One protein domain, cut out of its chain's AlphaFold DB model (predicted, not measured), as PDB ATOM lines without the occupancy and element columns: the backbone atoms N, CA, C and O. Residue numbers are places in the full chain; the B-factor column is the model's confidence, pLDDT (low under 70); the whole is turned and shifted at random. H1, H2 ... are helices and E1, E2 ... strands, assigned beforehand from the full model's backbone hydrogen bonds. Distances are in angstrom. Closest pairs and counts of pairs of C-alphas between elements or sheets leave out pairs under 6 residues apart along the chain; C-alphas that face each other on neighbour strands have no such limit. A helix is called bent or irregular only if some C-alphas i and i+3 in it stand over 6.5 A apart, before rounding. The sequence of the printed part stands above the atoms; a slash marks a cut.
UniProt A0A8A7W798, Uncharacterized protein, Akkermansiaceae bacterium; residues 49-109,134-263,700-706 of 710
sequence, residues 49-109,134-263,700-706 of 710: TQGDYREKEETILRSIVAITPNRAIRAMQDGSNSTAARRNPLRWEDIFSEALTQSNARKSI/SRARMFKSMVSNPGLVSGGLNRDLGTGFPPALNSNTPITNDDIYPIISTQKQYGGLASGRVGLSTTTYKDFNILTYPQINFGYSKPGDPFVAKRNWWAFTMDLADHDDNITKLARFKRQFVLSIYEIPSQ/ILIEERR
ATOM      1  N   THR A  49      56.594   4.832  25.209       76.50
ATOM      2  CA  THR A  49      55.361   4.134  25.602       76.50
ATOM      3  C   THR A  49      54.665   3.479  24.400       76.50
ATOM      4  O   THR A  49      54.135   2.372  24.506       76.50
ATOM      5  N   GLN A  50      54.706   4.097  23.213       78.44
ATOM      6  CA  GLN A  50      54.222   3.456  21.986       78.44
ATOM      7  C   GLN A  50      55.049   2.229  21.580       78.44
ATOM      8  O   GLN A  50      54.476   1.264  21.065       78.44
ATOM      9  N   GLY A  51      56.370   2.268  21.773       80.25
ATOM     10  CA  GLY A  51      57.264   1.124  21.597       80.25
ATOM     11  C   GLY A  51      56.899  -0.016  22.546       80.25
ATOM     12  O   GLY A  51      56.598  -1.116  22.084       80.25
ATOM     13  N   ASP A  52      56.786   0.285  23.839       77.19
ATOM     14  CA  ASP A  52      56.429  -0.677  24.884       77.19
ATOM     15  C   ASP A  52      55.088  -1.365  24.581       77.19
ATOM     16  O   ASP A  52      54.983  -2.594  24.609       77.19
ATOM     17  N   TYR A  53      54.051  -0.602  24.212       79.25
ATOM     18  CA  TYR A  53      52.758  -1.187  23.845       79.25
ATOM     19  C   TYR A  53      52.840  -2.085  22.604       79.25
ATOM     20  O   TYR A  53      52.116  -3.077  22.539       79.25
ATOM     21  N   ARG A  54      53.705  -1.782  21.623       80.06
ATOM     22  CA  ARG A  54      53.904  -2.650  20.444       80.06
ATOM     23  C   ARG A  54      54.558  -3.972  20.825       80.06
ATOM     24  O   ARG A  54      54.131  -5.010  20.325       80.06
ATOM     25  N   GLU A  55      55.560  -3.943  21.693       82.88
ATOM     26  CA  GLU A  55      56.240  -5.153  22.162       82.88
ATOM     27  C   GLU A  55      55.323  -6.018  23.034       82.88
ATOM     28  O   GLU A  55      55.250  -7.240  22.851       82.88
ATOM     29  N   LYS A  56      54.546  -5.388  23.926       81.88
ATOM     30  CA  LYS A  56      53.513  -6.061  24.726       81.88
ATOM     31  C   LYS A  56      52.457  -6.706  23.831       81.88
ATOM     32  O   LYS A  56      52.146  -7.882  23.995       81.88
ATOM     33  N   GLU A  57      51.938  -5.961  22.857       85.44
ATOM     34  CA  GLU A  57      50.963  -6.458  21.885       85.44
ATOM     35  C   GLU A  57      51.504  -7.666  21.118       85.44
ATOM     36  O   GLU A  57      50.849  -8.706  21.069       85.44
ATOM     37  N   GLU A  58      52.719  -7.566  20.577       86.44
ATOM     38  CA  GLU A  58      53.386  -8.667  19.886       86.44
ATOM     39  C   GLU A  58      53.449  -9.912  20.775       86.44
ATOM     40  O   GLU A  58      53.011 -10.984  20.361       86.44
ATOM     41  N   THR A  59      53.914  -9.767  22.014       87.06
ATOM     42  CA  THR A  59      54.062 -10.879  22.962       87.06
ATOM     43  C   THR A  59      52.715 -11.510  23.322       87.06
ATOM     44  O   THR A  59      52.597 -12.736  23.342       87.06
ATOM     45  N   ILE A  60      51.667 -10.704  23.530       89.31
ATOM     46  CA  ILE A  60      50.303 -11.196  23.781       89.31
ATOM     47  C   ILE A  60      49.795 -12.014  22.592       89.31
ATOM     48  O   ILE A  60      49.280 -13.115  22.790       89.31
ATOM     49  N   LEU A  61      49.957 -11.521  21.360       91.19
ATOM     50  CA  LEU A  61      49.516 -12.239  20.161       91.19
ATOM     51  C   LEU A  61      50.230 -13.593  20.023       91.19
ATOM     52  O   LEU A  61      49.588 -14.591  19.695       91.19
ATOM     53  N   ARG A  62      51.532 -13.663  20.335       89.44
ATOM     54  CA  ARG A  62      52.278 -14.935  20.353       89.44
ATOM     55  C   ARG A  62      51.747 -15.900  21.413       89.44
ATOM     56  O   ARG A  62      51.573 -17.083  21.124       89.44
ATOM     57  N   SER A  63      51.427 -15.403  22.609       91.00
ATOM     58  CA  SER A  63      50.821 -16.214  23.671       91.00
ATOM     59  C   SER A  63      49.440 -16.749  23.274       91.00
ATOM     60  O   SER A  63      49.155 -17.922  23.508       91.00
ATOM     61  N   ILE A  64      48.603 -15.947  22.600       93.50
ATOM     62  CA  ILE A  64      47.301 -16.407  22.080       93.50
ATOM     63  C   ILE A  64      47.498 -17.590  21.120       93.50
ATOM     64  O   ILE A  64      46.868 -18.632  21.299       93.50
ATOM     65  N   VAL A  65      48.418 -17.470  20.154       92.81
ATOM     66  CA  VAL A  65      48.742 -18.544  19.192       92.81
ATOM     67  C   VAL A  65      49.165 -19.839  19.895       92.81
ATOM     68  O   VAL A  65      48.805 -20.926  19.440       92.81
ATOM     69  N   ALA A  66      49.893 -19.745  21.010       90.25
ATOM     70  CA  ALA A  66      50.342 -20.907  21.775       90.25
ATOM     71  C   ALA A  66      49.225 -21.566  22.613       90.25
ATOM     72  O   ALA A  66      49.198 -22.793  22.741       90.25
ATOM     73  N   ILE A  67      48.296 -20.783  23.174       93.56
ATOM     74  CA  ILE A  67      47.253 -21.270  24.097       93.56
ATOM     75  C   ILE A  67      46.047 -21.852  23.345       93.56
ATOM     76  O   ILE A  67      45.523 -22.905  23.729       93.56
ATOM     77  N   THR A  68      45.593 -21.192  22.273       95.12
ATOM     78  CA  THR A  68      44.352 -21.551  21.564       95.12
ATOM     79  C   THR A  68      44.277 -23.021  21.124       95.12
ATOM     80  O   THR A  68      43.234 -23.632  21.368       95.12
ATOM     81  N   PRO A  69      45.324 -23.647  20.541       94.75
ATOM     82  CA  PRO A  69      45.256 -25.041  20.095       94.75
ATOM     83  C   PRO A  69      44.919 -26.001  21.238       94.75
ATOM     84  O   PRO A  69      44.057 -26.861  21.097       94.75
ATOM     85  N   ASN A  70      45.550 -25.824  22.403       94.81
ATOM     86  CA  ASN A  70      45.300 -26.666  23.571       94.81
ATOM     87  C   ASN A  70      43.838 -26.547  24.034       94.81
ATOM     88  O   ASN A  70      43.199 -27.541  24.373       94.81
ATOM     89  N   ARG A  71      43.289 -25.331  24.003       95.19
ATOM     90  CA  ARG A  71      41.905 -25.054  24.403       95.19
ATOM     91  C   ARG A  71      40.898 -25.617  23.400       95.19
ATOM     92  O   ARG A  71      39.904 -26.195  23.830       95.19
ATOM     93  N   ALA A  72      41.200 -25.549  22.104       95.69
ATOM     94  CA  ALA A  72      40.413 -26.196  21.056       95.69
ATOM     95  C   ALA A  72      40.387 -27.725  21.224       95.69
ATOM     96  O   ALA A  72      39.315 -28.321  21.209       95.69
ATOM     97  N   ILE A  73      41.539 -28.355  21.489       95.75
ATOM     98  CA  ILE A  73      41.625 -29.799  21.774       95.75
ATOM     99  C   ILE A  73      40.783 -30.158  23.001       95.75
ATOM    100  O   ILE A  73      39.959 -31.069  22.948       95.75
ATOM    101  N   ARG A  74      40.935 -29.419  24.106       95.44
ATOM    102  CA  ARG A  74      40.171 -29.662  25.340       95.44
ATOM    103  C   ARG A  74      38.665 -29.476  25.156       95.44
ATOM    104  O   ARG A  74      37.906 -30.172  25.817       95.44
ATOM    105  N   ALA A  75      38.221 -28.596  24.258       94.88
ATOM    106  CA  ALA A  75      36.803 -28.447  23.918       94.88
ATOM    107  C   ALA A  75      36.218 -29.675  23.188       94.88
ATOM    108  O   ALA A  75      35.001 -29.859  23.171       94.88
ATOM    109  N   MET A  76      37.071 -30.519  22.601       94.88
ATOM    110  CA  MET A  76      36.689 -31.774  21.945       94.88
ATOM    111  C   MET A  76      36.779 -32.991  22.878       94.88
ATOM    112  O   MET A  76      36.267 -34.052  22.536       94.88
ATOM    113  N   GLN A  77      37.429 -32.863  24.038       94.69
ATOM    114  CA  GLN A  77      37.628 -33.966  24.980       94.69
ATOM    115  C   GLN A  77      36.382 -34.246  25.824       94.69
ATOM    116  O   GLN A  77      35.581 -33.343  26.104       94.69
ATOM    117  N   ASP A  78      36.273 -35.502  26.260       94.81
ATOM    118  CA  ASP A  78      35.209 -36.002  27.133       94.81
ATOM    119  C   ASP A  78      34.955 -35.105  28.355       94.81
ATOM    120  O   ASP A  78      35.872 -34.595  29.012       94.81
ATOM    121  N   GLY A  79      33.675 -34.875  28.652       93.69
ATOM    122  CA  GLY A  79      33.262 -34.092  29.812       93.69
ATOM    123  C   GLY A  79      33.573 -32.593  29.735       93.69
ATOM    124  O   GLY A  79      33.362 -31.890  30.728       93.69
ATOM    125  N   SER A  80      34.059 -32.060  28.609       94.12
ATOM    126  CA  SER A  80      34.385 -30.629  28.478       94.12
ATOM    127  C   SER A  80      33.184 -29.699  28.682       94.12
ATOM    128  O   SER A  80      33.358 -28.577  29.159       94.12
ATOM    129  N   ASN A  81      31.961 -30.170  28.417       93.38
ATOM    130  CA  ASN A  81      30.719 -29.439  28.668       93.38
ATOM    131  C   ASN A  81      29.974 -29.894  29.944       93.38
ATOM    132  O   ASN A  81      28.884 -29.398  30.224       93.38
ATOM    133  N   SER A  82      30.538 -30.815  30.734       93.44
ATOM    134  CA  SER A  82      29.840 -31.421  31.885       93.44
ATOM    135  C   SER A  82      29.578 -30.441  33.037       93.44
ATOM    136  O   SER A  82      28.507 -30.461  33.637       93.44
ATOM    137  N   THR A  83      30.534 -29.561  33.356       94.38
ATOM    138  CA  THR A  83      30.438 -28.605  34.474       94.38
ATOM    139  C   THR A  83      30.985 -27.234  34.079       94.38
ATOM    140  O   THR A  83      31.823 -27.106  33.183       94.38
ATOM    141  N   ALA A  84      30.563 -26.185  34.792       92.25
ATOM    142  CA  ALA A  84      31.104 -24.840  34.598       92.25
ATOM    143  C   ALA A  84      32.622 -24.772  34.858       92.25
ATOM    144  O   ALA A  84      33.326 -24.076  34.136       92.25
ATOM    145  N   ALA A  85      33.142 -25.539  35.824       92.81
ATOM    146  CA  ALA A  85      34.573 -25.585  36.136       92.81
ATOM    147  C   ALA A  85      35.422 -26.164  34.990       92.81
ATOM    148  O   ALA A  85      36.549 -25.725  34.781       92.81
ATOM    149  N   ARG A  86      34.884 -27.123  34.222       92.88
ATOM    150  CA  ARG A  86      35.563 -27.661  33.030       92.88
ATOM    151  C   ARG A  86      35.406 -26.761  31.810       92.88
ATOM    152  O   ARG A  86      36.363 -26.608  31.055       92.88
ATOM    153  N   ARG A  87      34.230 -26.151  31.642       93.75
ATOM    154  CA  ARG A  87      33.887 -25.343  30.469       93.75
ATOM    155  C   ARG A  87      34.449 -23.925  30.508       93.75
ATOM    156  O   ARG A  87      34.926 -23.446  29.486       93.75
ATOM    157  N   ASN A  88      34.387 -23.239  31.650       92.69
ATOM    158  CA  ASN A  88      34.779 -21.829  31.741       92.69
ATOM    159  C   ASN A  88      36.226 -21.587  31.284       92.69
ATOM    160  O   ASN A  88      36.377 -20.801  30.356       92.69
ATOM    161  N   PRO A  89      37.243 -22.357  31.732       93.81
ATOM    162  CA  PRO A  89      38.632 -22.157  31.300       93.81
ATOM    163  C   PRO A  89      38.888 -22.314  29.791       93.81
ATOM    164  O   PRO A  89      39.999 -22.062  29.330       93.81
ATOM    165  N   LEU A  90      37.907 -22.803  29.024       94.44
ATOM    166  CA  LEU A  90      37.990 -22.998  27.576       94.44
ATOM    167  C   LEU A  90      37.469 -21.793  26.777       94.44
ATOM    168  O   LEU A  90      37.564 -21.794  25.551       94.44
ATOM    169  N   ARG A  91      36.901 -20.783  27.447       93.62
ATOM    170  CA  ARG A  91      36.338 -19.586  26.814       93.62
ATOM    171  C   ARG A  91      37.429 -18.674  26.256       93.62
ATOM    172  O   ARG A  91      38.506 -18.562  26.840       93.62
ATOM    173  N   TRP A  92      37.107 -17.912  25.212       93.31
ATOM    174  CA  TRP A  92      37.976 -16.850  24.683       93.31
ATOM    175  C   TRP A  92      38.410 -15.834  25.747       93.31
ATOM    176  O   TRP A  92      39.556 -15.396  25.753       93.31
ATOM    177  N   GLU A  93      37.528 -15.506  26.691       91.44
ATOM    178  CA  GLU A  93      37.835 -14.604  27.808       91.44
ATOM    179  C   GLU A  93      38.976 -15.099  28.700       91.44
ATOM    180  O   GLU A  93      39.772 -14.293  29.194       91.44
ATOM    181  N   ASP A  94      39.046 -16.408  28.923       92.19
ATOM    182  CA  ASP A  94      40.076 -17.022  29.755       92.19
ATOM    183  C   ASP A  94      41.353 -17.268  28.945       92.19
ATOM    184  O   ASP A  94      42.443 -17.070  29.475       92.19
ATOM    185  N   ILE A  95      41.238 -17.542  27.638       93.06
ATOM    186  CA  ILE A  95      42.377 -17.562  26.702       93.06
ATOM    187  C   ILE A  95      43.099 -16.212  26.695       93.06
ATOM    188  O   ILE A  95      44.318 -16.163  26.853       93.06
ATOM    189  N   PHE A  96      42.365 -15.108  26.541       92.00
ATOM    190  CA  PHE A  96      42.963 -13.772  26.548       92.00
ATOM    191  C   PHE A  96      43.526 -13.398  27.922       92.00
ATOM    192  O   PHE A  96      44.591 -12.788  27.997       92.00
ATOM    193  N   SER A  97      42.863 -13.800  29.010       88.62
ATOM    194  CA  SER A  97      43.375 -13.592  30.371       88.62
ATOM    195  C   SER A  97      44.721 -14.290  30.592       88.62
ATOM    196  O   SER A  97      45.675 -13.680  31.077       88.62
ATOM    197  N   GLU A  98      44.821 -15.556  30.193       89.81
ATOM    198  CA  GLU A  98      46.039 -16.355  30.311       89.81
ATOM    199  C   GLU A  98      47.147 -15.842  29.389       89.81
ATOM    200  O   GLU A  98      48.296 -15.771  29.814       89.81
ATOM    201  N   ALA A  99      46.811 -15.379  28.180       90.25
ATOM    202  CA  ALA A  99      47.776 -14.760  27.276       90.25
ATOM    203  C   ALA A  99      48.388 -13.475  27.862       90.25
ATOM    204  O   ALA A  99      49.595 -13.260  27.732       90.25
ATOM    205  N   LEU A 100      47.590 -12.645  28.546       86.19
ATOM    206  CA  LEU A 100      48.075 -11.454  29.259       86.19
ATOM    207  C   LEU A 100      49.011 -11.813  30.419       86.19
ATOM    208  O   LEU A 100      49.988 -11.109  30.662       86.19
ATOM    209  N   THR A 101      48.726 -12.907  31.127       84.19
ATOM    210  CA  THR A 101      49.591 -13.404  32.204       84.19
ATOM    211  C   THR A 101      50.895 -13.981  31.646       84.19
ATOM    212  O   THR A 101      51.970 -13.604  32.100       84.19
ATOM    213  N   GLN A 102      50.828 -14.844  30.626       83.81
ATOM    214  CA  GLN A 102      51.997 -15.511  30.040       83.81
ATOM    215  C   GLN A 102      52.939 -14.541  29.314       83.81
ATOM    216  O   GLN A 102      54.142 -14.771  29.263       83.81
ATOM    217  N   SER A 103      52.404 -13.449  28.766       80.75
ATOM    218  CA  SER A 103      53.202 -12.390  28.134       80.75
ATOM    219  C   SER A 103      53.884 -11.446  29.129       80.75
ATOM    220  O   SER A 103      54.631 -10.576  28.696       80.75
ATOM    221  N   ASN A 104      53.611 -11.577  30.435       74.31
ATOM    222  CA  ASN A 104      54.003 -10.610  31.464       74.31
ATOM    223  C   ASN A 104      53.682  -9.149  31.074       74.31
ATOM    224  O   ASN A 104      54.392  -8.216  31.430       74.31
ATOM    225  N   ALA A 105      52.594  -8.924  30.330       67.56
ATOM    226  CA  ALA A 105      52.305  -7.613  29.744       67.56
ATOM    227  C   ALA A 105      51.887  -6.539  30.773       67.56
ATOM    228  O   ALA A 105      51.739  -5.366  30.424       67.56
ATOM    229  N   ARG A 106      51.672  -6.934  32.034       70.69
ATOM    230  CA  ARG A 106      51.106  -6.086  33.096       70.69
ATOM    231  C   ARG A 106      52.141  -5.218  33.810       70.69
ATOM    232  O   ARG A 106      51.791  -4.134  34.264       70.69
ATOM    233  N   LYS A 107      53.386  -5.692  33.932       67.12
ATOM    234  CA  LYS A 107      54.442  -5.029  34.709       67.12
ATOM    235  C   LYS A 107      55.744  -4.982  33.915       67.12
ATOM    236  O   LYS A 107      56.129  -5.979  33.313       67.12
ATOM    237  N   SER A 108      56.432  -3.849  33.957       66.94
ATOM    238  CA  SER A 108      57.751  -3.646  33.354       66.94
ATOM    239  C   SER A 108      58.861  -4.333  34.152       66.94
ATOM    240  O   SER A 108      59.843  -4.792  33.571       66.94
ATOM    241  N   ILE A 109      58.682  -4.459  35.471       68.31
ATOM    242  CA  ILE A 109      59.609  -5.132  36.384       68.31
ATOM    243  C   ILE A 109      58.859  -6.259  37.116       68.31
ATOM    244  O   ILE A 109      57.824  -6.000  37.737       68.31
ATOM    245  N   SER A 134      40.309  -5.208  32.990       73.94
ATOM    246  CA  SER A 134      39.062  -5.268  32.214       73.94
ATOM    247  C   SER A 134      39.326  -5.695  30.774       73.94
ATOM    248  O   SER A 134      39.699  -4.893  29.918       73.94
ATOM    249  N   ARG A 135      39.101  -6.986  30.516       78.62
ATOM    250  CA  ARG A 135      39.313  -7.646  29.218       78.62
ATOM    251  C   ARG A 135      38.450  -7.057  28.103       78.62
ATOM    252  O   ARG A 135      38.940  -6.895  26.996       78.62
ATOM    253  N   ALA A 136      37.209  -6.689  28.416       76.75
ATOM    254  CA  ALA A 136      36.253  -6.131  27.457       76.75
ATOM    255  C   ALA A 136      36.604  -4.706  26.988       76.75
ATOM    256  O   ALA A 136      36.047  -4.233  25.999       76.75
ATOM    257  N   ARG A 137      37.512  -4.005  27.687       77.94
ATOM    258  CA  ARG A 137      38.090  -2.744  27.192       77.94
ATOM    259  C   ARG A 137      39.110  -3.013  26.088       77.94
ATOM    260  O   ARG A 137      39.017  -2.426  25.016       77.94
ATOM    261  N   MET A 138      39.979  -3.999  26.315       82.88
ATOM    262  CA  MET A 138      41.077  -4.324  25.404       82.88
ATOM    263  C   MET A 138      40.658  -5.138  24.186       82.88
ATOM    264  O   MET A 138      41.130  -4.883  23.084       82.88
ATOM    265  N   PHE A 139      39.797  -6.135  24.385       88.88
ATOM    266  CA  PHE A 139      39.347  -7.048  23.344       88.88
ATOM    267  C   PHE A 139      37.862  -6.848  23.093       88.88
ATOM    268  O   PHE A 139      37.069  -6.838  24.037       88.88
ATOM    269  N   LYS A 140      37.479  -6.706  21.824       88.62
ATOM    270  CA  LYS A 140      36.072  -6.579  21.420       88.62
ATOM    271  C   LYS A 140      35.804  -7.410  20.173       88.62
ATOM    272  O   LYS A 140      36.677  -7.572  19.317       88.62
ATOM    273  N   SER A 141      34.585  -7.924  20.077       90.19
ATOM    274  CA  SER A 141      34.086  -8.605  18.889       90.19
ATOM    275  C   SER A 141      33.899  -7.612  17.733       90.19
ATOM    276  O   SER A 141      33.722  -6.411  17.934       90.19
ATOM    277  N   MET A 142      33.964  -8.116  16.499       88.12
ATOM    278  CA  MET A 142      33.784  -7.304  15.284       88.12
ATOM    279  C   MET A 142      32.333  -6.865  15.076       88.12
ATOM    280  O   MET A 142      32.058  -5.892  14.379       88.12
ATOM    281  N   VAL A 143      31.409  -7.620  15.655       83.31
ATOM    282  CA  VAL A 143      29.965  -7.423  15.608       83.31
ATOM    283  C   VAL A 143      29.411  -7.623  17.015       83.31
ATOM    284  O   VAL A 143      30.022  -8.320  17.822       83.31
ATOM    285  N   SER A 144      28.273  -6.995  17.312       78.56
ATOM    286  CA  SER A 144      27.670  -7.029  18.647       78.56
ATOM    287  C   SER A 144      27.217  -8.445  19.020       78.56
ATOM    288  O   SER A 144      26.146  -8.894  18.612       78.56
ATOM    289  N   ASN A 145      28.051  -9.147  19.790       75.00
ATOM    290  CA  ASN A 145      27.845 -10.526  20.222       75.00
ATOM    291  C   ASN A 145      28.179 -10.637  21.725       75.00
ATOM    292  O   ASN A 145      28.973  -9.841  22.228       75.00
ATOM    293  N   PRO A 146      27.657 -11.645  22.450       70.94
ATOM    294  CA  PRO A 146      27.964 -11.836  23.873       70.94
ATOM    295  C   PRO A 146      29.430 -12.218  24.166       70.94
ATOM    296  O   PRO A 146      29.836 -12.173  25.321       70.94
ATOM    297  N   GLY A 147      30.213 -12.617  23.157       81.81
ATOM    298  CA  GLY A 147      31.629 -12.978  23.294       81.81
ATOM    299  C   GLY A 147      32.603 -11.862  22.889       81.81
ATOM    300  O   GLY A 147      32.226 -10.869  22.266       81.81
ATOM    301  N   LEU A 148      33.889 -12.061  23.198       88.50
ATOM    302  CA  LEU A 148      34.979 -11.138  22.835       88.50
ATOM    303  C   LEU A 148      35.481 -11.304  21.393       88.50
ATOM    304  O   LEU A 148      36.334 -10.536  20.952       88.50
ATOM    305  N   VAL A 149      34.980 -12.303  20.662       92.44
ATOM    306  CA  VAL A 149      35.372 -12.587  19.279       92.44
ATOM    307  C   VAL A 149      34.146 -12.764  18.389       92.44
ATOM    308  O   VAL A 149      33.030 -12.986  18.858       92.44
ATOM    309  N   SER A 150      34.366 -12.681  17.082       92.06
ATOM    310  CA  SER A 150      33.383 -12.994  16.051       92.06
ATOM    311  C   SER A 150      33.905 -14.137  15.186       92.06
ATOM    312  O   SER A 150      34.855 -13.963  14.424       92.06
ATOM    313  N   GLY A 151      33.298 -15.310  15.323       90.06
ATOM    314  CA  GLY A 151      33.592 -16.509  14.553       90.06
ATOM    315  C   GLY A 151      33.078 -16.422  13.119       90.06
ATOM    316  O   GLY A 151      32.025 -15.834  12.838       90.06
ATOM    317  N   GLY A 152      33.841 -17.034  12.216       90.25
ATOM    318  CA  GLY A 152      33.533 -17.185  10.797       90.25
ATOM    319  C   GLY A 152      32.637 -18.379  10.485       90.25
ATOM    320  O   GLY A 152      32.992 -19.195   9.635       90.25
ATOM    321  N   LEU A 153      31.507 -18.515  11.186       91.50
ATOM    322  CA  LEU A 153      30.567 -19.624  11.019       91.50
ATOM    323  C   LEU A 153      29.157 -19.107  10.713       91.50
ATOM    324  O   LEU A 153      28.620 -18.300  11.465       91.50
ATOM    325  N   ASN A 154      28.547 -19.601   9.632       90.50
ATOM    326  CA  ASN A 154      27.185 -19.272   9.186       90.50
ATOM    327  C   ASN A 154      26.918 -17.767   8.965       90.50
ATOM    328  O   ASN A 154      25.766 -17.352   8.866       90.50
ATOM    329  N   ARG A 155      27.966 -16.941   8.872       87.50
ATOM    330  CA  ARG A 155      27.867 -15.486   8.717       87.50
ATOM    331  C   ARG A 155      29.043 -14.955   7.913       87.50
ATOM    332  O   ARG A 155      30.188 -15.232   8.257       87.50
ATOM    333  N   ASP A 156      28.759 -14.144   6.899       87.06
ATOM    334  CA  ASP A 156      29.782 -13.371   6.192       87.06
ATOM    335  C   ASP A 156      30.000 -12.021   6.888       87.06
ATOM    336  O   ASP A 156      29.042 -11.345   7.261       87.06
ATOM    337  N   LEU A 157      31.264 -11.645   7.087       86.38
ATOM    338  CA  LEU A 157      31.660 -10.358   7.669       86.38
ATOM    339  C   LEU A 157      32.190  -9.373   6.608       86.38
ATOM    340  O   LEU A 157      32.641  -8.283   6.958       86.38
ATOM    341  N   GLY A 158      32.127  -9.738   5.324       84.56
ATOM    342  CA  GLY A 158      32.469  -8.875   4.195       84.56
ATOM    343  C   GLY A 158      33.878  -9.088   3.633       84.56
ATOM    344  O   GLY A 158      34.622  -9.998   4.023       84.56
ATOM    345  N   THR A 159      34.241  -8.229   2.679       78.44
ATOM    346  CA  THR A 159      35.528  -8.266   1.979       78.44
ATOM    347  C   THR A 159      36.673  -7.936   2.947       78.44
ATOM    348  O   THR A 159      36.607  -7.024   3.772       78.44
ATOM    349  N   GLY A 160      37.712  -8.769   2.923       82.69
ATOM    350  CA  GLY A 160      38.868  -8.685   3.818       82.69
ATOM    351  C   GLY A 160      38.791  -9.550   5.084       82.69
ATOM    352  O   GLY A 160      39.761  -9.575   5.839       82.69
ATOM    353  N   PHE A 161      37.700 -10.285   5.313       89.81
ATOM    354  CA  PHE A 161      37.725 -11.471   6.174       89.81
ATOM    355  C   PHE A 161      37.930 -12.739   5.339       89.81
ATOM    356  O   PHE A 161      37.674 -12.730   4.131       89.81
ATOM    357  N   PRO A 162      38.373 -13.851   5.942       92.06
ATOM    358  CA  PRO A 162      38.383 -15.135   5.252       92.06
ATOM    359  C   PRO A 162      36.951 -15.614   4.961       92.06
ATOM    360  O   PRO A 162      36.011 -15.176   5.629       92.06
ATOM    361  N   PRO A 163      36.747 -16.512   3.981       92.38
ATOM    362  CA  PRO A 163      35.430 -17.091   3.740       92.38
ATOM    363  C   PRO A 163      34.923 -17.823   4.988       92.38
ATOM    364  O   PRO A 163      35.675 -18.539   5.655       92.38
ATOM    365  N   ALA A 164      33.649 -17.621   5.317       92.50
ATOM    366  CA  ALA A 164      33.012 -18.291   6.442       92.50
ATOM    367  C   ALA A 164      32.695 -19.753   6.107       92.50
ATOM    368  O   ALA A 164      32.357 -20.089   4.969       92.50
ATOM    369  N   LEU A 165      32.779 -20.613   7.120       94.81
ATOM    370  CA  LEU A 165      32.283 -21.982   7.041       94.81
ATOM    371  C   LEU A 165      30.780 -22.007   7.336       94.81
ATOM    372  O   LEU A 165      30.228 -21.103   7.964       94.81
ATOM    373  N   ASN A 166      30.122 -23.076   6.915       92.69
ATOM    374  CA  ASN A 166      28.728 -23.369   7.188       92.69
ATOM    375  C   ASN A 166      28.615 -24.618   8.072       92.69
ATOM    376  O   ASN A 166      29.445 -25.524   8.005       92.69
ATOM    377  N   SER A 167      27.571 -24.667   8.894       90.38
ATOM    378  CA  SER A 167      27.157 -25.862   9.630       90.38
ATOM    379  C   SER A 167      25.637 -25.911   9.685       90.38
ATOM    380  O   SER A 167      25.007 -24.946  10.122       90.38
ATOM    381  N   ASN A 168      25.062 -27.040   9.271       77.94
ATOM    382  CA  ASN A 168      23.616 -27.284   9.315       77.94
ATOM    383  C   ASN A 168      23.146 -27.757  10.699       77.94
ATOM    384  O   ASN A 168      21.955 -27.740  10.994       77.94
ATOM    385  N   THR A 169      24.079 -28.179  11.554       75.94
ATOM    386  CA  THR A 169      23.834 -28.463  12.967       75.94
ATOM    387  C   THR A 169      24.139 -27.216  13.803       75.94
ATOM    388  O   THR A 169      25.094 -26.490  13.486       75.94
ATOM    389  N   PRO A 170      23.374 -26.939  14.877       68.38
ATOM    390  CA  PRO A 170      23.638 -25.800  15.747       68.38
ATOM    391  C   PRO A 170      24.978 -25.976  16.473       68.38
ATOM    392  O   PRO A 170      25.074 -26.673  17.480       68.38
ATOM    393  N   ILE A 171      26.026 -25.323  15.974       78.50
ATOM    394  CA  ILE A 171      27.267 -25.122  16.728       78.50
ATOM    395  C   ILE A 171      27.096 -23.821  17.502       78.50
ATOM    396  O   ILE A 171      27.592 -22.756  17.131       78.50
ATOM    397  N   THR A 172      26.295 -23.903  18.558       66.31
ATOM    398  CA  THR A 172      26.051 -22.778  19.450       66.31
ATOM    399  C   THR A 172      27.361 -22.456  20.169       66.31
ATOM    400  O   THR A 172      28.003 -23.361  20.702       66.31
ATOM    401  N   ASN A 173      27.732 -21.174  20.234       80.75
ATOM    402  CA  ASN A 173      28.862 -20.648  21.020       80.75
ATOM    403  C   ASN A 173      30.262 -20.666  20.373       80.75
ATOM    404  O   ASN A 173      31.249 -20.586  21.105       80.75
ATOM    405  N   ASP A 174      30.392 -20.687  19.042       88.12
ATOM    406  CA  ASP A 174      31.707 -20.502  18.387       88.12
ATOM    407  C   ASP A 174      32.350 -19.128  18.693       88.12
ATOM    408  O   ASP A 174      33.569 -18.978  18.693       88.12
ATOM    409  N   ASP A 175      31.527 -18.131  19.037       89.06
ATOM    410  CA  ASP A 175      31.963 -16.813  19.528       89.06
ATOM    411  C   ASP A 175      32.455 -16.840  20.993       89.06
ATOM    412  O   ASP A 175      33.016 -15.862  21.488       89.06
ATOM    413  N   ILE A 176      32.238 -17.945  21.717       91.38
ATOM    414  CA  ILE A 176      32.604 -18.105  23.135       91.38
ATOM    415  C   ILE A 176      33.756 -19.101  23.298       91.38
ATOM    416  O   ILE A 176      34.620 -18.874  24.143       91.38
ATOM    417  N   TYR A 177      33.805 -20.164  22.490       92.94
ATOM    418  CA  TYR A 177      34.824 -21.217  22.549       92.94
ATOM    419  C   TYR A 177      35.509 -21.404  21.185       92.94
ATOM    420  O   TYR A 177      34.851 -21.264  20.156       92.94
ATOM    421  N   PRO A 178      36.795 -21.794  21.142       94.25
ATOM    422  CA  PRO A 178      37.469 -22.166  19.899       94.25
ATOM    423  C   PRO A 178      37.009 -23.559  19.426       94.25
ATOM    424  O   PRO A 178      37.638 -24.568  19.745       94.25
ATOM    425  N   ILE A 179      35.897 -23.646  18.691       94.00
ATOM    426  CA  ILE A 179      35.333 -24.936  18.265       94.00
ATOM    427  C   ILE A 179      35.944 -25.393  16.934       94.00
ATOM    428  O   ILE A 179      35.846 -24.706  15.919       94.00
ATOM    429  N   ILE A 180      36.497 -26.608  16.914       95.12
ATOM    430  CA  ILE A 180      36.911 -27.333  15.703       95.12
ATOM    431  C   ILE A 180      36.006 -28.552  15.532       95.12
ATOM    432  O   ILE A 180      35.778 -29.286  16.493       95.12
ATOM    433  N   SER A 181      35.451 -28.757  14.336       93.81
ATOM    434  CA  SER A 181      34.500 -29.844  14.070       93.81
ATOM    435  C   SER A 181      34.488 -30.248  12.596       93.81
ATOM    436  O   SER A 181      34.644 -29.413  11.703       93.81
ATOM    437  N   THR A 182      34.223 -31.529  12.339       91.88
ATOM    438  CA  THR A 182      33.954 -32.070  10.992       91.88
ATOM    439  C   THR A 182      32.639 -31.552  10.405       91.88
ATOM    440  O   THR A 182      32.475 -31.523   9.193       91.88
ATOM    441  N   GLN A 183      31.727 -31.062  11.251       92.50
ATOM    442  CA  GLN A 183      30.450 -30.477  10.826       92.50
ATOM    443  C   GLN A 183      30.596 -29.062  10.241       92.50
ATOM    444  O   GLN A 183      29.679 -28.581   9.580       92.50
ATOM    445  N   LYS A 184      31.740 -28.393  10.461       94.31
ATOM    446  CA  LYS A 184      32.062 -27.119   9.811       94.31
ATOM    447  C   LYS A 184      32.622 -27.400   8.419       94.31
ATOM    448  O   LYS A 184      33.693 -27.998   8.306       94.31
ATOM    449  N   GLN A 185      31.906 -26.960   7.392       95.12
ATOM    450  CA  GLN A 185      32.184 -27.255   5.985       95.12
ATOM    451  C   GLN A 185      32.134 -25.980   5.140       95.12
ATOM    452  O   GLN A 185      31.442 -25.023   5.477       95.12
ATOM    453  N   TYR A 186      32.849 -25.950   4.020       95.56
ATOM    454  CA  TYR A 186      32.691 -24.903   3.018       95.56
ATOM    455  C   TYR A 186      31.294 -24.987   2.397       95.56
ATOM    456  O   TYR A 186      30.916 -26.019   1.850       95.56
ATOM    457  N   GLY A 187      30.529 -23.899   2.488       93.50
ATOM    458  CA  GLY A 187      29.182 -23.799   1.929       93.50
ATOM    459  C   GLY A 187      29.045 -22.658   0.922       93.50
ATOM    460  O   GLY A 187      30.016 -22.236   0.290       93.50
ATOM    461  N   GLY A 188      27.823 -22.140   0.778       92.56
ATOM    462  CA  GLY A 188      27.521 -21.054  -0.162       92.56
ATOM    463  C   GLY A 188      28.304 -19.767   0.113       92.56
ATOM    464  O   GLY A 188      28.723 -19.108  -0.832       92.56
ATOM    465  N   LEU A 189      28.593 -19.454   1.385       91.44
ATOM    466  CA  LEU A 189      29.339 -18.249   1.787       91.44
ATOM    467  C   LEU A 189      30.815 -18.265   1.355       91.44
ATOM    468  O   LEU A 189      31.462 -17.219   1.297       91.44
ATOM    469  N   ALA A 190      31.354 -19.449   1.062       93.38
ATOM    470  CA  ALA A 190      32.715 -19.629   0.575       93.38
ATOM    471  C   ALA A 190      32.791 -19.795  -0.951       93.38
ATOM    472  O   ALA A 190      33.891 -19.821  -1.502       93.38
ATOM    473  N   SER A 191      31.650 -19.907  -1.641       93.00
ATOM    474  CA  SER A 191      31.611 -20.097  -3.093       93.00
ATOM    475  C   SER A 191      32.276 -18.922  -3.817       93.00
ATOM    476  O   SER A 191      32.031 -17.764  -3.486       93.00
ATOM    477  N   GLY A 192      33.172 -19.216  -4.764       90.00
ATOM    478  CA  GLY A 192      33.966 -18.206  -5.480       90.00
ATOM    479  C   GLY A 192      35.086 -17.544  -4.662       90.00
ATOM    480  O   GLY A 192      35.838 -16.745  -5.208       90.00
ATOM    481  N   ARG A 193      35.228 -17.876  -3.369       90.50
ATOM    482  CA  ARG A 193      36.290 -17.368  -2.473       90.50
ATOM    483  C   ARG A 193      37.351 -18.418  -2.130       90.50
ATOM    484  O   ARG A 193      38.317 -18.110  -1.435       90.50
ATOM    485  N   VAL A 194      37.156 -19.654  -2.584       93.12
ATOM    486  CA  VAL A 194      38.087 -20.788  -2.474       93.12
ATOM    487  C   VAL A 194      38.328 -21.376  -3.865       93.12
ATOM    488  O   VAL A 194      37.557 -21.105  -4.786       93.12
ATOM    489  N   GLY A 195      39.392 -22.165  -4.035       90.94
ATOM    490  CA  GLY A 195      39.844 -22.589  -5.364       90.94
ATOM    491  C   GLY A 195      38.921 -23.560  -6.113       90.94
ATOM    492  O   GLY A 195      39.043 -23.676  -7.328       90.94
ATOM    493  N   LEU A 196      38.012 -24.264  -5.427       93.19
ATOM    494  CA  LEU A 196      37.162 -25.314  -6.007       93.19
ATOM    495  C   LEU A 196      35.695 -25.210  -5.564       93.19
ATOM    496  O   LEU A 196      35.373 -24.586  -4.554       93.19
ATOM    497  N   SER A 197      34.802 -25.913  -6.275       92.31
ATOM    498  CA  SER A 197      33.372 -26.018  -5.940       92.31
ATOM    499  C   SER A 197      33.138 -26.472  -4.493       92.31
ATOM    500  O   SER A 197      33.573 -27.556  -4.093       92.31
ATOM    501  N   THR A 198      32.385 -25.678  -3.730       93.44
ATOM    502  CA  THR A 198      32.051 -25.968  -2.326       93.44
ATOM    503  C   THR A 198      30.976 -27.045  -2.173       93.44
ATOM    504  O   THR A 198      30.844 -27.626  -1.103       93.44
ATOM    505  N   THR A 199      30.245 -27.385  -3.240       91.12
ATOM    506  CA  THR A 199      29.291 -28.508  -3.238       91.12
ATOM    507  C   THR A 199      30.006 -29.856  -3.310       91.12
ATOM    508  O   THR A 199      29.605 -30.809  -2.645       91.12
ATOM    509  N   THR A 200      31.073 -29.945  -4.109       89.56
ATOM    510  CA  THR A 200      31.847 -31.182  -4.292       89.56
ATOM    511  C   THR A 200      32.933 -31.334  -3.228       89.56
ATOM    512  O   THR A 200      33.129 -32.431  -2.708       89.56
ATOM    513  N   TYR A 201      33.616 -30.237  -2.887       92.44
ATOM    514  CA  TYR A 201      34.762 -30.199  -1.975       92.44
ATOM    515  C   TYR A 201      34.447 -29.320  -0.759       92.44
ATOM    516  O   TYR A 201      34.934 -28.195  -0.613       92.44
ATOM    517  N   LYS A 202      33.562 -29.847   0.093       93.38
ATOM    518  CA  LYS A 202      33.035 -29.158   1.279       93.38
ATOM    519  C   LYS A 202      33.925 -29.300   2.518       93.38
ATOM    520  O   LYS A 202      34.004 -28.375   3.319       93.38
ATOM    521  N   ASP A 203      34.597 -30.439   2.685       93.31
ATOM    522  CA  ASP A 203      35.391 -30.723   3.889       93.31
ATOM    523  C   ASP A 203      36.784 -30.092   3.823       93.31
ATOM    524  O   ASP A 203      37.260 -29.537   4.808       93.31
ATOM    525  N   PHE A 204      37.408 -30.118   2.644       95.50
ATOM    526  CA  PHE A 204      38.685 -29.471   2.361       95.50
ATOM    527  C   PHE A 204      38.638 -28.846   0.976       95.50
ATOM    528  O   PHE A 204      38.027 -29.398   0.064       95.50
ATOM    529  N   ASN A 205      39.302 -27.707   0.817       95.62
ATOM    530  CA  ASN A 205      39.361 -26.990  -0.449       95.62
ATOM    531  C   ASN A 205      40.780 -26.448  -0.672       95.62
ATOM    532  O   ASN A 205      41.651 -26.584   0.191       95.62
ATOM    533  N   ILE A 206      41.025 -25.860  -1.837       93.94
ATOM    534  CA  ILE A 206      42.302 -25.227  -2.149       93.94
ATOM    535  C   ILE A 206      42.278 -23.798  -1.616       93.94
ATOM    536  O   ILE A 206      41.423 -22.991  -1.994       93.94
ATOM    537  N   LEU A 207      43.235 -23.499  -0.744       95.00
ATOM    538  CA  LEU A 207      43.503 -22.169  -0.214       95.00
ATOM    539  C   LEU A 207      44.892 -21.710  -0.649       95.00
ATOM    540  O   LEU A 207      45.745 -22.520  -0.998       95.00
ATOM    541  N   THR A 208      45.134 -20.407  -0.583       93.50
ATOM    542  CA  THR A 208      46.470 -19.826  -0.743       93.50
ATOM    543  C   THR A 208      47.242 -19.960   0.563       93.50
ATOM    544  O   THR A 208      46.743 -19.564   1.620       93.50
ATOM    545  N   TYR A 209      48.453 -20.513   0.506       93.19
ATOM    546  CA  TYR A 209      49.305 -20.650   1.681       93.19
ATOM    547  C   TYR A 209      49.691 -19.266   2.227       93.19
ATOM    548  O   TYR A 209      50.089 -18.395   1.444       93.19
ATOM    549  N   PRO A 210      49.557 -19.028   3.547       91.38
ATOM    550  CA  PRO A 210      49.769 -17.707   4.121       91.38
ATOM    551  C   PRO A 210      51.223 -17.239   3.994       91.38
ATOM    552  O   PRO A 210      52.157 -18.034   3.872       91.38
ATOM    553  N   GLN A 211      51.412 -15.922   4.068       87.81
ATOM    554  CA  GLN A 211      52.718 -15.268   3.963       87.81
ATOM    555  C   GLN A 211      53.520 -15.407   5.265       87.81
ATOM    556  O   GLN A 211      53.655 -14.459   6.038       87.81
ATOM    557  N   ILE A 212      54.020 -16.616   5.530       88.25
ATOM    558  CA  ILE A 212      54.752 -16.961   6.755       88.25
ATOM    559  C   ILE A 212      56.115 -17.587   6.469       88.25
ATOM    560  O   ILE A 212      56.338 -18.209   5.437       88.25
ATOM    561  N   ASN A 213      57.026 -17.484   7.438       85.94
ATOM    562  CA  ASN A 213      58.385 -18.029   7.353       85.94
ATOM    563  C   ASN A 213      58.449 -19.522   7.720       85.94
ATOM    564  O   ASN A 213      59.392 -19.961   8.372       85.94
ATOM    565  N   PHE A 214      57.435 -20.300   7.343       89.62
ATOM    566  CA  PHE A 214      57.386 -21.738   7.583       89.62
ATOM    567  C   PHE A 214      57.126 -22.467   6.268       89.62
ATOM    568  O   PHE A 214      56.110 -22.258   5.622       89.62
ATOM    569  N   GLY A 215      58.067 -23.309   5.855       86.62
ATOM    570  CA  GLY A 215      58.124 -23.912   4.525       86.62
ATOM    571  C   GLY A 215      57.297 -25.180   4.378       86.62
ATOM    572  O   GLY A 215      57.740 -26.099   3.692       86.62
ATOM    573  N   TYR A 216      56.128 -25.274   5.021       89.19
ATOM    574  CA  TYR A 216      55.224 -26.403   4.762       89.19
ATOM    575  C   TYR A 216      54.732 -26.368   3.310       89.19
ATOM    576  O   TYR A 216      54.718 -27.387   2.635       89.19
ATOM    577  N   SER A 217      54.414 -25.174   2.813       89.75
ATOM    578  CA  SER A 217      54.324 -24.850   1.389       89.75
ATOM    579  C   SER A 217      55.060 -23.529   1.157       89.75
ATOM    580  O   SER A 217      55.461 -22.878   2.128       89.75
ATOM    581  N   LYS A 218      55.269 -23.115  -0.095       88.12
ATOM    582  CA  LYS A 218      55.795 -21.769  -0.341       88.12
ATOM    583  C   LYS A 218      54.684 -20.737  -0.102       88.12
ATOM    584  O   LYS A 218      53.533 -20.993  -0.453       88.12
ATOM    585  N   PRO A 219      54.987 -19.577   0.499       89.19
ATOM    586  CA  PRO A 219      54.040 -18.470   0.594       89.19
ATOM    587  C   PRO A 219      53.383 -18.139  -0.750       89.19
ATOM    588  O   PRO A 219      54.078 -17.901  -1.731       89.19
ATOM    589  N   GLY A 220      52.050 -18.111  -0.795       89.94
ATOM    590  CA  GLY A 220      51.290 -17.875  -2.027       89.94
ATOM    591  C   GLY A 220      50.941 -19.131  -2.836       89.94
ATOM    592  O   GLY A 220      50.010 -19.074  -3.640       89.94
ATOM    593  N   ASP A 221      51.595 -20.270  -2.598       91.12
ATOM    594  CA  ASP A 221      51.264 -21.510  -3.307       91.12
ATOM    595  C   ASP A 221      49.900 -22.061  -2.858       91.12
ATOM    596  O   ASP A 221      49.517 -21.926  -1.689       91.12
ATOM    597  N   PRO A 222      49.152 -22.724  -3.756       92.50
ATOM    598  CA  PRO A 222      47.932 -23.418  -3.380       92.50
ATOM    599  C   PRO A 222      48.245 -24.610  -2.470       92.50
ATOM    600  O   PRO A 222      49.206 -25.349  -2.684       92.50
ATOM    601  N   PHE A 223      47.402 -24.832  -1.468       94.88
ATOM    602  CA  PHE A 223      47.486 -25.991  -0.586       94.88
ATOM    603  C   PHE A 223      46.087 -26.436  -0.147       94.88
ATOM    604  O   PHE A 223      45.156 -25.628  -0.092       94.88
ATOM    605  N   VAL A 224      45.924 -27.726   0.151       95.50
ATOM    606  CA  VAL A 224      44.639 -28.278   0.587       95.50
ATOM    607  C   VAL A 224      44.477 -28.054   2.086       95.50
ATOM    608  O   VAL A 224      45.312 -28.485   2.880       95.50
ATOM    609  N   ALA A 225      43.409 -27.362   2.479       96.94
ATOM    610  CA  ALA A 225      43.124 -27.079   3.879       96.94
ATOM    611  C   ALA A 225      41.649 -26.728   4.115       96.94
ATOM    612  O   ALA A 225      40.884 -26.445   3.190       96.94
ATOM    613  N   LYS A 226      41.271 -26.706   5.394       96.88
ATOM    614  CA  LYS A 226      40.053 -26.067   5.893       96.88
ATOM    615  C   LYS A 226      40.424 -24.992   6.909       96.88
ATOM    616  O   LYS A 226      41.181 -25.255   7.836       96.88
ATOM    617  N   ARG A 227      39.905 -23.775   6.750       96.25
ATOM    618  CA  ARG A 227      40.252 -22.624   7.601       96.25
ATOM    619  C   ARG A 227      39.125 -22.292   8.576       96.25
ATOM    620  O   ARG A 227      38.112 -21.729   8.175       96.25
ATOM    621  N   ASN A 228      39.344 -22.562   9.860       96.06
ATOM    622  CA  ASN A 228      38.531 -22.012  10.947       96.06
ATOM    623  C   ASN A 228      39.131 -20.675  11.374       96.06
ATOM    624  O   ASN A 228      40.357 -20.558  11.439       96.06
ATOM    625  N   TRP A 229      38.306 -19.673  11.667       95.50
ATOM    626  CA  TRP A 229      38.812 -18.360  12.053       95.50
ATOM    627  C   TRP A 229      37.877 -17.592  12.988       95.50
ATOM    628  O   TRP A 229      36.654 -17.740  12.937       95.50
ATOM    629  N   TRP A 230      38.487 -16.743  13.816       94.94
ATOM    630  CA  TRP A 230      37.830 -15.849  14.765       94.94
ATOM    631  C   TRP A 230      38.479 -14.472  14.697       94.94
ATOM    632  O   TRP A 230      39.705 -14.345  14.756       94.94
ATOM    633  N   ALA A 231      37.656 -13.438  14.566       94.44
ATOM    634  CA  ALA A 231      38.103 -12.059  14.478       94.44
ATOM    635  C   ALA A 231      37.833 -11.285  15.769       94.44
ATOM    636  O   ALA A 231      36.796 -11.467  16.407       94.44
ATOM    637  N   PHE A 232      38.745 -10.390  16.127       93.50
ATOM    638  CA  PHE A 232      38.613  -9.508  17.282       93.50
ATOM    639  C   PHE A 232      39.399  -8.217  17.066       93.50
ATOM    640  O   PHE A 232      40.335  -8.162  16.267       93.50
ATOM    641  N   THR A 233      39.030  -7.171  17.795       90.81
ATOM    642  CA  THR A 233      39.825  -5.946  17.880       90.81
ATOM    643  C   THR A 233      40.655  -5.939  19.147       90.81
ATOM    644  O   THR A 233      40.170  -6.400  20.178       90.81
ATOM    645  N   MET A 234      41.854  -5.369  19.081       87.94
ATOM    646  CA  MET A 234      42.739  -5.193  20.227       87.94
ATOM    647  C   MET A 234      43.125  -3.722  20.394       87.94
ATOM    648  O   MET A 234      43.497  -3.053  19.426       87.94
ATOM    649  N   ASP A 235      43.035  -3.251  21.634       85.50
ATOM    650  CA  ASP A 235      43.435  -1.916  22.065       85.50
ATOM    651  C   ASP A 235      43.984  -1.972  23.493       85.50
ATOM    652  O   ASP A 235      43.238  -2.049  24.465       85.50
ATOM    653  N   LEU A 236      45.310  -2.008  23.625       77.75
ATOM    654  CA  LEU A 236      45.939  -2.043  24.948       77.75
ATOM    655  C   LEU A 236      45.875  -0.696  25.667       77.75
ATOM    656  O   LEU A 236      45.898  -0.685  26.894       77.75
ATOM    657  N   ALA A 237      45.794   0.409  24.922       73.94
ATOM    658  CA  ALA A 237      45.838   1.750  25.487       73.94
ATOM    659  C   ALA A 237      44.496   2.149  26.123       73.94
ATOM    660  O   ALA A 237      44.516   2.790  27.166       73.94
ATOM    661  N   ASP A 238      43.355   1.647  25.616       76.25
ATOM    662  CA  ASP A 238      41.991   1.944  26.123       76.25
ATOM    663  C   ASP A 238      41.840   1.757  27.649       76.25
ATOM    664  O   ASP A 238      40.981   2.368  28.285       76.25
ATOM    665  N   HIS A 239      42.660   0.904  28.282       71.25
ATOM    666  CA  HIS A 239      42.650   0.747  29.740       71.25
ATOM    667  C   HIS A 239      43.297   1.923  30.486       71.25
ATOM    668  O   HIS A 239      42.834   2.278  31.572       71.25
ATOM    669  N   ASP A 240      44.344   2.502  29.903       70.94
ATOM    670  CA  ASP A 240      45.247   3.477  30.510       70.94
ATOM    671  C   ASP A 240      45.148   4.859  29.839       70.94
ATOM    672  O   ASP A 240      45.909   5.760  30.189       70.94
ATOM    673  N   ASP A 241      44.215   5.062  28.903       71.06
ATOM    674  CA  ASP A 241      44.021   6.308  28.143       71.06
ATOM    675  C   ASP A 241      43.926   7.547  29.050       71.06
ATOM    676  O   ASP A 241      44.476   8.605  28.742       71.06
ATOM    677  N   ASN A 242      43.285   7.415  30.215       68.12
ATOM    678  CA  ASN A 242      43.147   8.507  31.186       68.12
ATOM    679  C   ASN A 242      44.474   8.889  31.871       68.12
ATOM    680  O   ASN A 242      44.592   9.998  32.392       68.12
ATOM    681  N   ILE A 243      45.446   7.974  31.898       67.69
ATOM    682  CA  ILE A 243      46.751   8.135  32.552       67.69
ATOM    683  C   ILE A 243      47.796   8.548  31.514       67.69
ATOM    684  O   ILE A 243      48.479   9.554  31.681       67.69
ATOM    685  N   THR A 244      47.889   7.785  30.426       66.19
ATOM    686  CA  THR A 244      48.907   7.950  29.383       66.19
ATOM    687  C   THR A 244      48.565   9.054  28.389       66.19
ATOM    688  O   THR A 244      49.466   9.589  27.755       66.19
ATOM    689  N   LYS A 245      47.275   9.403  28.237       68.00
ATOM    690  CA  LYS A 245      46.757  10.346  27.224       68.00
ATOM    691  C   LYS A 245      47.160   9.993  25.783       68.00
ATOM    692  O   LYS A 245      47.048  10.827  24.883       68.00
ATOM    693  N   LEU A 246      47.596   8.754  25.555       65.31
ATOM    694  CA  LEU A 246      48.057   8.236  24.275       65.31
ATOM    695  C   LEU A 246      46.924   7.468  23.599       65.31
ATOM    696  O   LEU A 246      46.793   6.260  23.763       65.31
ATOM    697  N   ALA A 247      46.131   8.160  22.783       59.50
ATOM    698  CA  ALA A 247      45.103   7.506  21.982       59.50
ATOM    699  C   ALA A 247      45.751   6.638  20.891       59.50
ATOM    700  O   ALA A 247      46.382   7.152  19.960       59.50
ATOM    701  N   ARG A 248      45.582   5.315  20.976       66.69
ATOM    702  CA  ARG A 248      45.984   4.382  19.914       66.69
ATOM    703  C   ARG A 248      44.784   3.944  19.082       66.69
ATOM    704  O   ARG A 248      43.656   3.849  19.550       66.69
ATOM    705  N   PHE A 249      45.034   3.667  17.805       64.94
ATOM    706  CA  PHE A 249      44.000   3.120  16.936       64.94
ATOM    707  C   PHE A 249      43.751   1.648  17.263       64.94
ATOM    708  O   PHE A 249      44.684   0.844  17.289       64.94
ATOM    709  N   LYS A 250      42.473   1.294  17.418       80.81
ATOM    710  CA  LYS A 250      41.998  -0.091  17.506       80.81
ATOM    711  C   LYS A 250      42.460  -0.883  16.288       80.81
ATOM    712  O   LYS A 250      42.095  -0.551  15.156       80.81
ATOM    713  N   ARG A 251      43.226  -1.948  16.521       87.31
ATOM    714  CA  ARG A 251      43.697  -2.856  15.466       87.31
ATOM    715  C   ARG A 251      42.795  -4.072  15.386       87.31
ATOM    716  O   ARG A 251      42.223  -4.495  16.386       87.31
ATOM    717  N   GLN A 252      42.640  -4.611  14.185       90.81
ATOM    718  CA  GLN A 252      41.764  -5.746  13.915       90.81
ATOM    719  C   GLN A 252      42.612  -6.965  13.578       90.81
ATOM    720  O   GLN A 252      43.489  -6.894  12.719       90.81
ATOM    721  N   PHE A 253      42.324  -8.084  14.229       92.56
ATOM    722  CA  PHE A 253      43.060  -9.327  14.066       92.56
ATOM    723  C   PHE A 253      42.130 -10.467  13.684       92.56
ATOM    724  O   PHE A 253      40.967 -10.510  14.088       92.56
ATOM    725  N   VAL A 254      42.670 -11.406  12.913       94.25
ATOM    726  CA  VAL A 254      42.032 -12.680  12.599       94.25
ATOM    727  C   VAL A 254      42.959 -13.791  13.055       94.25
ATOM    728  O   VAL A 254      44.041 -13.984  12.504       94.25
ATOM    729  N   LEU A 255      42.516 -14.543  14.054       95.62
ATOM    730  CA  LEU A 255      43.148 -15.788  14.459       95.62
ATOM    731  C   LEU A 255      42.550 -16.918  13.631       95.62
ATOM    732  O   LEU A 255      41.333 -17.072  13.570       95.62
ATOM    733  N   SER A 256      43.400 -17.704  12.982       96.06
ATOM    734  CA  SER A 256      42.998 -18.826  12.139       96.06
ATOM    735  C   SER A 256      43.653 -20.119  12.595       96.06
ATOM    736  O   SER A 256      44.836 -20.132  12.929       96.06
ATOM    737  N   ILE A 257      42.888 -21.206  12.554       97.19
ATOM    738  CA  ILE A 257      43.385 -22.578  12.614       97.19
ATOM    739  C   ILE A 257      43.079 -23.214  11.261       97.19
ATOM    740  O   ILE A 257      41.920 -23.458  10.914       97.19
ATOM    741  N   TYR A 258      44.133 -23.459  10.493       97.12
ATOM    742  CA  TYR A 258      44.071 -24.251   9.278       97.12
ATOM    743  C   TYR A 258      44.182 -25.726   9.657       97.12
ATOM    744  O   TYR A 258      45.207 -26.157  10.183       97.12
ATOM    745  N   GLU A 259      43.131 -26.489   9.387       97.56
ATOM    746  CA  GLU A 259      43.147 -27.946   9.393       97.56
ATOM    747  C   GLU A 259      43.733 -28.411   8.058       97.56
ATOM    748  O   GLU A 259      43.136 -28.205   6.998       97.56
ATOM    749  N   ILE A 260      44.935 -28.975   8.111       96.19
ATOM    750  CA  ILE A 260      45.732 -29.349   6.950       96.19
ATOM    751  C   ILE A 260      45.885 -30.871   6.947       96.19
ATOM    752  O   ILE A 260      46.631 -31.397   7.783       96.19
ATOM    753  N   PRO A 261      45.233 -31.599   6.025       94.75
ATOM    754  CA  PRO A 261      45.531 -33.009   5.851       94.75
ATOM    755  C   PRO A 261      47.001 -33.173   5.446       94.75
ATOM    756  O   PRO A 261      47.593 -32.320   4.778       94.75
ATOM    757  N   SER A 262      47.624 -34.267   5.876       91.31
ATOM    758  CA  SER A 262      48.988 -34.588   5.467       91.31
ATOM    759  C   SER A 262      49.032 -34.701   3.947       91.31
ATOM    760  O   SER A 262      48.381 -35.564   3.368       91.31
ATOM    761  N   GLN A 263      49.784 -33.798   3.324       92.50
ATOM    762  CA  GLN A 263      49.805 -33.623   1.872       92.50
ATOM    763  C   GLN A 263      51.221 -33.513   1.305       92.50
ATOM    764  O   GLN A 263      51.382 -33.300   0.110       92.50
ATOM    765  N   ILE A 700      48.357 -22.669  12.982       95.25
ATOM    766  CA  ILE A 700      47.723 -21.571  13.697       95.25
ATOM    767  C   ILE A 700      48.430 -20.293  13.308       95.25
ATOM    768  O   ILE A 700      49.656 -20.271  13.259       95.25
ATOM    769  N   LEU A 701      47.663 -19.251  13.011       93.56
ATOM    770  CA  LEU A 701      48.182 -17.974  12.546       93.56
ATOM    771  C   LEU A 701      47.313 -16.833  13.061       93.56
ATOM    772  O   LEU A 701      46.087 -16.925  13.004       93.56
ATOM    773  N   ILE A 702      47.942 -15.747  13.503       93.31
ATOM    774  CA  ILE A 702      47.266 -14.459  13.677       93.31
ATOM    775  C   ILE A 702      47.705 -13.501  12.579       93.31
ATOM    776  O   ILE A 702      48.893 -13.216  12.430       93.31
ATOM    777  N   GLU A 703      46.723 -12.962  11.866       90.50
ATOM    778  CA  GLU A 703      46.913 -11.955  10.827       90.50
ATOM    779  C   GLU A 703      46.300 -10.629  11.274       90.50
ATOM    780  O   GLU A 703      45.199 -10.586  11.828       90.50
ATOM    781  N   GLU A 704      47.017  -9.536  11.030       89.00
ATOM    782  CA  GLU A 704      46.461  -8.194  11.155       89.00
ATOM    783  C   GLU A 704      45.650  -7.864   9.902       89.00
ATOM    784  O   GLU A 704      46.145  -7.996   8.782       89.00
ATOM    785  N   ARG A 705      44.433  -7.354  10.083       86.38
ATOM    786  CA  ARG A 705      43.688  -6.734   8.990       86.38
ATOM    787  C   ARG A 705      44.154  -5.301   8.810       86.38
ATOM    788  O   ARG A 705      43.954  -4.455   9.679       86.38
ATOM    789  N   ARG A 706      44.724  -5.018   7.645       73.25
ATOM    790  CA  ARG A 706      45.069  -3.661   7.227       73.25
ATOM    791  C   ARG A 706      44.081  -3.201   6.167       73.25
ATOM    792  O   ARG A 706      43.915  -3.876   5.157       73.25
TER     793      ARG A 706
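AT A GLANCE: This is residues 49 to 109, 134 to 263 and 700 to 706 of the 710 residues of an uncharacterized protein of Akkermansiaceae bacterium (UniProt A0A8A7W798). A strongly twisted antiparallel sheet makes the core, its two long strands E3 and E4 side by side, with E5 along E4 and short E1 and E2 beside different parts of E3. The long bent helix H1 passes beside the sheet, its arm H1a grazing it; H2 folds back on the arm H1b as a helical hairpin, and H3 crosses H1a steeply at its residues 60 to 64, while a long unnamed stretch, residues 142 to 204, has its residues 150 to 151 paired with E3. The printed part has 198 residues, with five named helices and five named strands in the order H1 H2 H3 H4 E1 E2 E3 H5 E4 E5. The class is mixed, helices and strands, with 91 residues in named elements, under half. The whole is compact, with a radius of gyration of the C-alphas of 17.5 A and spans of 56 by 42 by 31 A.

IN THESE COORDINATES: E3, residues 222 to 234, spans 30.3 A and bends by 87 degrees at residue 225. E4, residues 251 to 261, spans 31.7 A, and E5, residues 700 to 705, 16.1 A, ending at C-alpha 705 (43.688, -6.734, 8.990). E1 is residues 139 to 141 and E2 residues 205 to 208. H1, residues 49 to 76, begins at C-alpha 49 (55.361, 4.134, 25.602); by its hydrogen bonds it was assigned as one helix, but it is bent, with C-alphas 66 and 69 6.8 A apart. Its arms are H1a, residues 49 to 66, 25.8 A, and H1b, residues 69 to 76, 11.1 A. H2, residues 84 to 90, is only just irregular: C-alphas 86 and 89 are 6.53 A apart. H3, residues 92 to 102, spans 15.1 A; H4 is residues 135 to 138 and H5 residues 241 to 244.

HOW THE PARTS SIT: In the branched sheet E3 and E4 are antiparallel, with N 230 and O 255 2.9 A apart. E5 is antiparallel to E4 on its other side, with N 256 and O 701 at 2.8 A. E1 and E2 lie on one side of E3, both antiparallel to it, with N 233 and O 140 at 2.8 A and N 207 and O 223 at 2.9 A; E2 and E3 form a hairpin. H1a only grazes the sheet, with residues 57 to 66; H4 only grazes it too. H1a touches H3 with residues 60 to 64 alone, at a steep tilt of 62 degrees, opposite ways; the closest C-alphas, of Ser 63 and Ala 99, are 4.9 A apart. H1b and H2, a helical hairpin, touch at Arg 71 and Leu 90, whose C-alphas are 5.4 A apart. H3 and H4 only just touch, with 3 pairs of C-alphas within 8 A, the closest those of Glu 93 and Arg 135, 7.3 A. H5 touches no helix and is not on the sheet. Every O i to N i+4 pair is within hydrogen-bond range in H1a, H1b and H3; H2 has 1 of 3, beside 2 of 4 O i to N i+3 pairs, and H4 and H5 are too short for an O i to N i+4 pair.

THE WHOLE: The two C-alphas farthest apart, of Thr 200 and Ile 243, are 55.9 A apart. Residues 110 to 133 are not printed, with 21.0 A across the cut, nor are 264 to 699, with 17.0 A. The links E1 to E2 and E2 to E3 are long. Mean pLDDT of the printed part is 87.6; 14 residues are under 70, among them 242 to 249.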